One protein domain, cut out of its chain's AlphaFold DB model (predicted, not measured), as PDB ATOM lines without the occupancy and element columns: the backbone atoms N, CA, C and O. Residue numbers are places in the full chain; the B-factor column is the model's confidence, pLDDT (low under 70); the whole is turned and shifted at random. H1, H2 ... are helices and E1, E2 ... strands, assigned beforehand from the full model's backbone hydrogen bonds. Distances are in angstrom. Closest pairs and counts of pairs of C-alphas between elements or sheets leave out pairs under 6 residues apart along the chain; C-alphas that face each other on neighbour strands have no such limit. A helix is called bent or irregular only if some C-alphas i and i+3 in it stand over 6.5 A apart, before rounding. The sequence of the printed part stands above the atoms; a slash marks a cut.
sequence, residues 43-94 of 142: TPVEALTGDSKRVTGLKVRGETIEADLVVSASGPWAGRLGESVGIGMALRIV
ATOM      1  N   THR A  43     -50.288 -50.848  25.564       97.38
ATOM      2  CA  THR A  43     -50.362 -51.548  26.849       97.38
ATOM      3  C   THR A  43     -49.553 -50.751  27.871       97.38
ATOM      4  O   THR A  43     -48.411 -51.099  28.163       97.38
ATOM      5  N   PRO A  44     -50.077 -49.599  28.327       97.06
ATOM      6  CA  PRO A  44     -49.364 -48.752  29.271       97.06
ATOM      7  C   PRO A  44     -49.195 -49.477  30.608       97.06
ATOM      8  O   PRO A  44     -50.142 -50.068  31.127       97.06
ATOM      9  N   VAL A  45     -47.986 -49.402  31.163       97.88
ATOM     10  CA  VAL A  45     -47.699 -49.856  32.524       97.88
ATOM     11  C   VAL A  45     -48.154 -48.782  33.504       97.88
ATOM     12  O   VAL A  45     -47.774 -47.618  33.377       97.88
ATOM     13  N   GLU A  46     -48.971 -49.176  34.473       97.50
ATOM     14  CA  GLU A  46     -49.557 -48.283  35.475       97.50
ATOM     15  C   GLU A  46     -48.621 -48.086  36.671       97.50
ATOM     16  O   GLU A  46     -48.500 -46.977  37.191       97.50
ATOM     17  N   ALA A  47     -47.960 -49.164  37.099       97.75
ATOM     18  CA  ALA A  47     -47.038 -49.197  38.230       97.75
ATOM     19  C   ALA A  47     -46.100 -50.408  38.130       97.75
ATOM     20  O   ALA A  47     -46.415 -51.391  37.461       97.75
ATOM     21  N   LEU A  48     -44.977 -50.357  38.835       97.94
ATOM     22  CA  LEU A  48     -44.150 -51.521  39.141       97.94
ATOM     23  C   LEU A  48     -44.660 -52.184  40.430       97.94
ATOM     24  O   LEU A  48     -45.298 -51.535  41.262       97.94
ATOM     25  N   THR A  49     -44.398 -53.478  40.595       97.94
ATOM     26  CA  THR A  49     -44.667 -54.214  41.842       97.94
ATOM     27  C   THR A  49     -43.361 -54.586  42.542       97.94
ATOM     28  O   THR A  49     -42.324 -54.738  41.896       97.94
ATOM     29  N   GLY A  50     -43.405 -54.707  43.872       96.69
ATOM     30  CA  GLY A  50     -42.227 -54.923  44.714       96.69
ATOM     31  C   GLY A  50     -41.830 -53.663  45.485       96.69
ATOM     32  O   GLY A  50     -42.697 -52.916  45.937       96.69
ATOM     33  N   ASP A  51     -40.527 -53.441  45.645       96.69
ATOM     34  CA  ASP A  51     -39.961 -52.277  46.334       96.69
ATOM     35  C   ASP A  51     -38.616 -51.833  45.724       96.69
ATOM     36  O   ASP A  51     -38.169 -52.347  44.695       96.69
ATOM     37  N   SER A  52     -37.953 -50.871  46.371       95.00
ATOM     38  CA  SER A  52     -36.702 -50.273  45.898       95.00
ATOM     39  C   SER A  52     -35.508 -51.228  45.922       95.00
ATOM     40  O   SER A  52     -34.463 -50.913  45.355       95.00
ATOM     41  N   LYS A  53     -35.646 -52.389  46.568       95.94
ATOM     42  CA  LYS A  53     -34.635 -53.448  46.618       95.94
ATOM     43  C   LYS A  53     -34.931 -54.546  45.607       95.94
ATOM     44  O   LYS A  53     -33.989 -55.124  45.066       95.94
ATOM     45  N   ARG A  54     -36.208 -54.862  45.373       96.38
ATOM     46  CA  ARG A  54     -36.612 -55.905  44.426       96.38
ATOM     47  C   ARG A  54     -37.945 -55.589  43.755       96.38
ATOM     48  O   ARG A  54     -39.001 -55.701  44.375       96.38
ATOM     49  N   VAL A  55     -37.882 -55.303  42.458       97.69
ATOM     50  CA  VAL A  55     -39.050 -55.301  41.567       97.69
ATOM     51  C   VAL A  55     -39.416 -56.746  41.236       97.69
ATOM     52  O   VAL A  55     -38.526 -57.554  40.978       97.69
ATOM     53  N   THR A  56     -40.706 -57.076  41.257       98.00
ATOM     54  CA  THR A  56     -41.211 -58.435  40.972       98.00
ATOM     55  C   THR A  56     -42.168 -58.486  39.785       98.00
ATOM     56  O   THR A  56     -42.641 -59.555  39.415       98.00
ATOM     57  N   GLY A  57     -42.479 -57.346  39.171       98.00
ATOM     58  CA  GLY A  57     -43.415 -57.294  38.059       98.00
ATOM     59  C   GLY A  57     -43.949 -55.898  37.784       98.00
ATOM     60  O   GLY A  57     -43.372 -54.880  38.182       98.00
ATOM     61  N   LEU A  58     -45.071 -55.861  37.070       97.88
ATOM     62  CA  LEU A  58     -45.730 -54.634  36.643       97.88
ATOM     63  C   LEU A  58     -47.255 -54.770  36.651       97.88
ATOM     64  O   LEU A  58     -47.803 -55.848  36.428       97.88
ATOM     65  N   LYS A  59     -47.941 -53.649  36.880       98.19
ATOM     66  CA  LYS A  59     -49.397 -53.535  36.782       98.19
ATOM     67  C   LYS A  59     -49.819 -52.997  35.425       98.19
ATOM     68  O   LYS A  59     -49.306 -51.974  34.966       98.19
ATOM     69  N   VAL A  60     -50.779 -53.672  34.806       97.69
ATOM     70  CA  VAL A  60     -51.346 -53.340  33.499       97.69
ATOM     71  C   VAL A  60     -52.843 -53.605  33.547       97.69
ATOM     72  O   VAL A  60     -53.252 -54.737  33.782       97.69
ATOM     73  N   ARG A  61     -53.669 -52.587  33.280       95.94
ATOM     74  CA  ARG A  61     -55.140 -52.697  33.290       95.94
ATOM     75  C   ARG A  61     -55.674 -53.252  34.618       95.94
ATOM     76  O   ARG A  61     -56.637 -54.010  34.627       95.94
ATOM     77  N   GLY A  62     -55.036 -52.896  35.735       94.12
ATOM     78  CA  GLY A  62     -55.359 -53.424  37.064       94.12
ATOM     79  C   GLY A  62     -54.860 -54.846  37.367       94.12
ATOM     80  O   GLY A  62     -54.934 -55.264  38.521       94.12
ATOM     81  N   GLU A  63     -54.310 -55.572  36.391       97.12
ATOM     82  CA  GLU A  63     -53.742 -56.913  36.576       97.12
ATOM     83  C   GLU A  63     -52.229 -56.861  36.799       97.12
ATOM     84  O   GLU A  63     -51.560 -55.922  36.369       97.12
ATOM     85  N   THR A  64     -51.678 -57.873  37.474       97.81
ATOM     86  CA  THR A  64     -50.229 -57.990  37.702       97.81
ATOM     87  C   THR A  64     -49.624 -58.995  36.734       97.81
ATOM     88  O   THR A  64     -50.089 -60.128  36.634       97.81
ATOM     89  N   ILE A  65     -48.570 -58.572  36.043       97.62
ATOM     90  CA  ILE A  65     -47.694 -59.439  35.260       97.62
ATOM     91  C   ILE A  65     -46.414 -59.615  36.077       97.62
ATOM     92  O   ILE A  65     -45.679 -58.649  36.290       97.62
ATOM     93  N   GLU A  66     -46.175 -60.838  36.545       98.19
ATOM     94  CA  GLU A  66     -44.951 -61.209  37.262       98.19
ATOM     95  C   GLU A  66     -43.757 -61.240  36.300       98.19
ATOM     96  O   GLU A  66     -43.875 -61.682  35.153       98.19
ATOM     97  N   ALA A  67     -42.604 -60.768  36.768       97.56
ATOM     98  CA  ALA A  67     -41.357 -60.789  36.017       97.56
ATOM     99  C   ALA A  67     -40.156 -60.880  36.965       97.56
ATOM    100  O   ALA A  67     -40.046 -60.108  37.917       97.56
ATOM    101  N   ASP A  68     -39.207 -61.765  36.652       96.25
ATOM    102  CA  ASP A  68     -37.957 -61.890  37.414       96.25
ATOM    103  C   ASP A  68     -37.037 -60.670  37.241       96.25
ATOM    104  O   ASP A  68     -36.241 -60.344  38.121       96.25
ATOM    105  N   LEU A  69     -37.142 -59.990  36.092       96.31
ATOM    106  CA  LEU A  69     -36.375 -58.797  35.754       96.31
ATOM    107  C   LEU A  69     -37.244 -57.805  34.979       96.31
ATOM    108  O   LEU A  69     -37.935 -58.171  34.029       96.31
ATOM    109  N   VAL A  70     -37.141 -56.526  35.341       96.75
ATOM    110  CA  VAL A  70     -37.794 -55.421  34.632       96.75
ATOM    111  C   VAL A  70     -36.747 -54.393  34.216       96.75
ATOM    112  O   VAL A  70     -35.996 -53.889  35.049       96.75
ATOM    113  N   VAL A  71     -36.727 -54.042  32.928       96.25
ATOM    114  CA  VAL A  71     -35.909 -52.945  32.391       96.25
ATOM    115  C   VAL A  71     -36.822 -51.773  32.043       96.25
ATOM    116  O   VAL A  71     -37.683 -51.878  31.171       96.25
ATOM    117  N   SER A  72     -36.636 -50.638  32.719       95.19
ATOM    118  CA  SER A  72     -37.402 -49.422  32.433       95.19
ATOM    119  C   SER A  72     -36.780 -48.653  31.266       95.19
ATOM    120  O   SER A  72     -35.778 -47.961  31.429       95.19
ATOM    121  N   ALA A  73     -37.400 -48.753  30.090       96.31
ATOM    122  CA  ALA A  73     -37.075 -47.957  28.902       96.31
ATOM    123  C   ALA A  73     -38.155 -46.894  28.600       96.31
ATOM    124  O   ALA A  73     -38.405 -46.545  27.448       96.31
ATOM    125  N   SER A  74     -38.834 -46.382  29.633       95.81
ATOM    126  CA  SER A  74     -40.023 -45.523  29.501       95.81
ATOM    127  C   SER A  74     -39.723 -44.023  29.357       95.81
ATOM    128  O   SER A  74     -40.595 -43.191  29.600       95.81
ATOM    129  N   GLY A  75     -38.505 -43.651  28.951       95.12
ATOM    130  CA  GLY A  75     -38.119 -42.269  28.646       95.12
ATOM    131  C   GLY A  75     -38.554 -41.254  29.722       95.12
ATOM    132  O   GLY A  75     -38.234 -41.445  30.896       95.12
ATOM    133  N   PRO A  76     -39.294 -40.182  29.372       94.56
ATOM    134  CA  PRO A  76     -39.694 -39.149  30.332       94.56
ATOM    135  C   PRO A  76     -40.631 -39.658  31.443       94.56
ATOM    136  O   PRO A  76     -40.782 -38.989  32.461       94.56
ATOM    137  N   TRP A  77     -41.247 -40.835  31.295       95.81
ATOM    138  CA  TRP A  77     -42.119 -41.428  32.314       95.81
ATOM    139  C   TRP A  77     -41.370 -42.273  33.352       95.81
ATOM    140  O   TRP A  77     -41.984 -42.704  34.328       95.81
ATOM    141  N   ALA A  78     -40.063 -42.499  33.182       95.62
ATOM    142  CA  ALA A  78     -39.293 -43.400  34.038       95.62
ATOM    143  C   ALA A  78     -39.294 -42.984  35.517       95.62
ATOM    144  O   ALA A  78     -39.436 -43.849  36.379       95.62
ATOM    145  N   GLY A  79     -39.235 -41.679  35.810       94.44
ATOM    146  CA  GLY A  79     -39.315 -41.167  37.183       94.44
ATOM    147  C   GLY A  79     -40.647 -41.513  37.851       94.44
ATOM    148  O   GLY A  79     -40.663 -42.181  38.880       94.44
ATOM    149  N   ARG A  80     -41.766 -41.164  37.200       93.12
ATOM    150  CA  ARG A  80     -43.121 -41.485  37.681       93.12
ATOM    151  C   ARG A  80     -43.330 -42.988  37.874       93.12
ATOM    152  O   ARG A  80     -44.001 -43.402  38.812       93.12
ATOM    153  N   LEU A  81     -42.790 -43.814  36.977       95.81
ATOM    154  CA  LEU A  81     -42.917 -45.264  37.093       95.81
ATOM    155  C   LEU A  81     -42.081 -45.810  38.267       95.81
ATOM    156  O   LEU A  81     -42.570 -46.651  39.017       95.81
ATOM    157  N   GLY A  82     -40.860 -45.305  38.466       96.56
ATOM    158  CA  GLY A  82     -39.981 -45.697  39.574       96.56
ATOM    159  C   GLY A  82     -40.535 -45.355  40.961       96.56
ATOM    160  O   GLY A  82     -40.359 -46.134  41.899       96.56
ATOM    161  N   GLU A  83     -41.280 -44.253  41.088       96.38
ATOM    162  CA  GLU A  83     -41.924 -43.846  42.348       96.38
ATOM    163  C   GLU A  83     -42.841 -44.933  42.929       96.38
ATOM    164  O   GLU A  83     -42.917 -45.075  44.149       96.38
ATOM    165  N   SER A  84     -43.476 -45.751  42.081       97.19
ATOM    166  CA  SER A  84     -44.366 -46.837  42.527       97.19
ATOM    167  C   SER A  84     -43.678 -47.922  43.367       97.19
ATOM    168  O   SER A  84     -44.349 -48.623  44.119       97.19
ATOM    169  N   VAL A  85     -42.349 -48.020  43.288       97.44
ATOM    170  CA  VAL A  85     -41.504 -48.913  44.101       97.44
ATOM    171  C   VAL A  85     -40.497 -48.125  44.947       97.44
ATOM    172  O   VAL A  85     -39.529 -48.679  45.453       97.44
ATOM    173  N   GLY A  86     -40.701 -46.816  45.122       97.00
ATOM    174  CA  GLY A  86     -39.839 -45.970  45.952       97.00
ATOM    175  C   GLY A  86     -38.472 -45.644  45.340       97.00
ATOM    176  O   GLY A  86     -37.547 -45.300  46.075       97.00
ATOM    177  N   ILE A  87     -38.322 -45.742  44.014       95.69
ATOM    178  CA  ILE A  87     -37.102 -45.351  43.297       95.69
ATOM    179  C   ILE A  87     -37.302 -43.954  42.704       95.69
ATOM    180  O   ILE A  87     -37.986 -43.780  41.697       95.69
ATOM    181  N   GLY A  88     -36.675 -42.952  43.318       91.56
ATOM    182  CA  GLY A  88     -36.612 -41.601  42.762       91.56
ATOM    183  C   GLY A  88     -35.565 -41.501  41.651       91.56
ATOM    184  O   GLY A  88     -34.452 -42.005  41.797       91.56
ATOM    185  N   MET A  89     -35.896 -40.817  40.553       90.50
ATOM    186  CA  MET A  89     -34.952 -40.538  39.465       90.50
ATOM    187  C   MET A  89     -34.745 -39.033  39.300       90.50
ATOM    188  O   MET A  89     -35.708 -38.273  39.211       90.50
ATOM    189  N   ALA A  90     -33.488 -38.601  39.191       90.56
ATOM    190  CA  ALA A  90     -33.128 -37.204  38.947       90.56
ATOM    191  C   ALA A  90     -33.270 -36.836  37.456       90.56
ATOM    192  O   ALA A  90     -32.298 -36.492  36.786       90.56
ATOM    193  N   LEU A  91     -34.487 -36.953  36.915       90.19
ATOM    194  CA  LEU A  91     -34.784 -36.644  35.516       90.19
ATOM    195  C   LEU A  91     -35.309 -35.216  35.368       90.19
ATOM    196  O   LEU A  91     -36.267 -34.816  36.025       90.19
ATOM    197  N   ARG A  92     -34.720 -34.467  34.431       88.50
ATOM    198  CA  ARG A  92     -35.238 -33.173  33.983       88.50
ATOM    199  C   ARG A  92     -35.788 -33.308  32.570       88.50
ATOM    200  O   ARG A  92     -35.025 -33.480  31.624       88.50
ATOM    201  N   ILE A  93     -37.105 -33.190  32.431       89.44
ATOM    202  CA  ILE A  93     -37.780 -33.230  31.132       89.44
ATOM    203  C   ILE A  93     -37.782 -31.816  30.553       89.44
ATOM    204  O   ILE A  93     -38.164 -30.859  31.223       89.44
ATOM    205  N   VAL A  94     -37.338 -31.681  29.307       89.31
ATOM    206  CA  VAL A  94     -37.330 -30.410  28.579       89.31
ATOM    207  C   VAL A  94     -38.090 -30.566  27.272       89.31
ATOM    208  O   VAL A  94     -38.095 -31.636  26.668       89.31
TER     209      VAL A  94
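This is residues 43 to 94 of the 142 residues of the protein "FAD-dependent oxidoreductase" of Mesorhizobium sp. NZP2077 (UniProt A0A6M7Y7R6). The model shows a small curtain of three antiparallel strands, E1 E2 E3, with a single uneven helix, H1, beyond the edge strand E1 and only grazing the sheet. From E3, at the other edge, residues 67 to 74 cross back to H1, and after the helix a tail with no named element, residues 84 to 94, ends far from E3. The printed part has 52 residues with three named strands and then one named helix, in the order E1 E2 E3 H1; the sheet's order is E1 - E2 - E3. The class is mixed, helices and strands, though under half of the residues, 23, are in named elements. The whole is compact, with a radius of gyration of the C-alphas of 10.8 A, and spans 32 by 25 by 15 A.

Look first at E1, residues 47 to 50, and E2, residues 55 to 60, a hairpin whose directions stand at 149 degrees. Between them you find N 59 and O 47 at 2.8 A and N 56 and O 49 at 2.9 A, within hydrogen-bond range; C-alphas 48 and 58 face each other at 4.3 A. E2 and E3, residues 63 to 66, make the next hairpin, also antiparallel at 149 degrees, with N 60 and O 63 at 2.8 A and N 65 and O 58 at 2.9 A. E1 E2 E3 are a meander, each strand the antiparallel neighbour of the one before; E1 and E3 are its edge strands. Then go to H1, residues 75 to 83: it is on the sheet but only grazes it, with its residues 80 to 83. The closest C-alphas of E1 and H1 are those of Ala 47 and Leu 81, 5.8 A apart. In H1, 3 of 5 O i to N i+4 pairs are within hydrogen-bond range.

Find C-alpha 47 at (-47.038, -49.197, 38.230), where E1 begins; it runs 9.9 A to C-alpha 50. E2, the longest strand, runs 14.8 A from C-alpha 55 to C-alpha 60 at (-51.346, -53.340, 33.499). E3 runs 9.8 A from C-alpha 63 to C-alpha 66. H1 runs 14.3 A from C-alpha 75 to C-alpha 83 at (-41.924, -43.846, 42.348); it is irregular, with C-alphas 76 and 79 7.2 A apart.

The two C-alphas farthest apart are those of Glu 66 and Val 94, 32.9 A. The printed part has no cut from 43 to 94. The links E1 to E2 and E2 to E3 are tight, E3 to H1 is short, and no link is long. The mean pLDDT of the printed part is 95.7, and no printed residue is under 70.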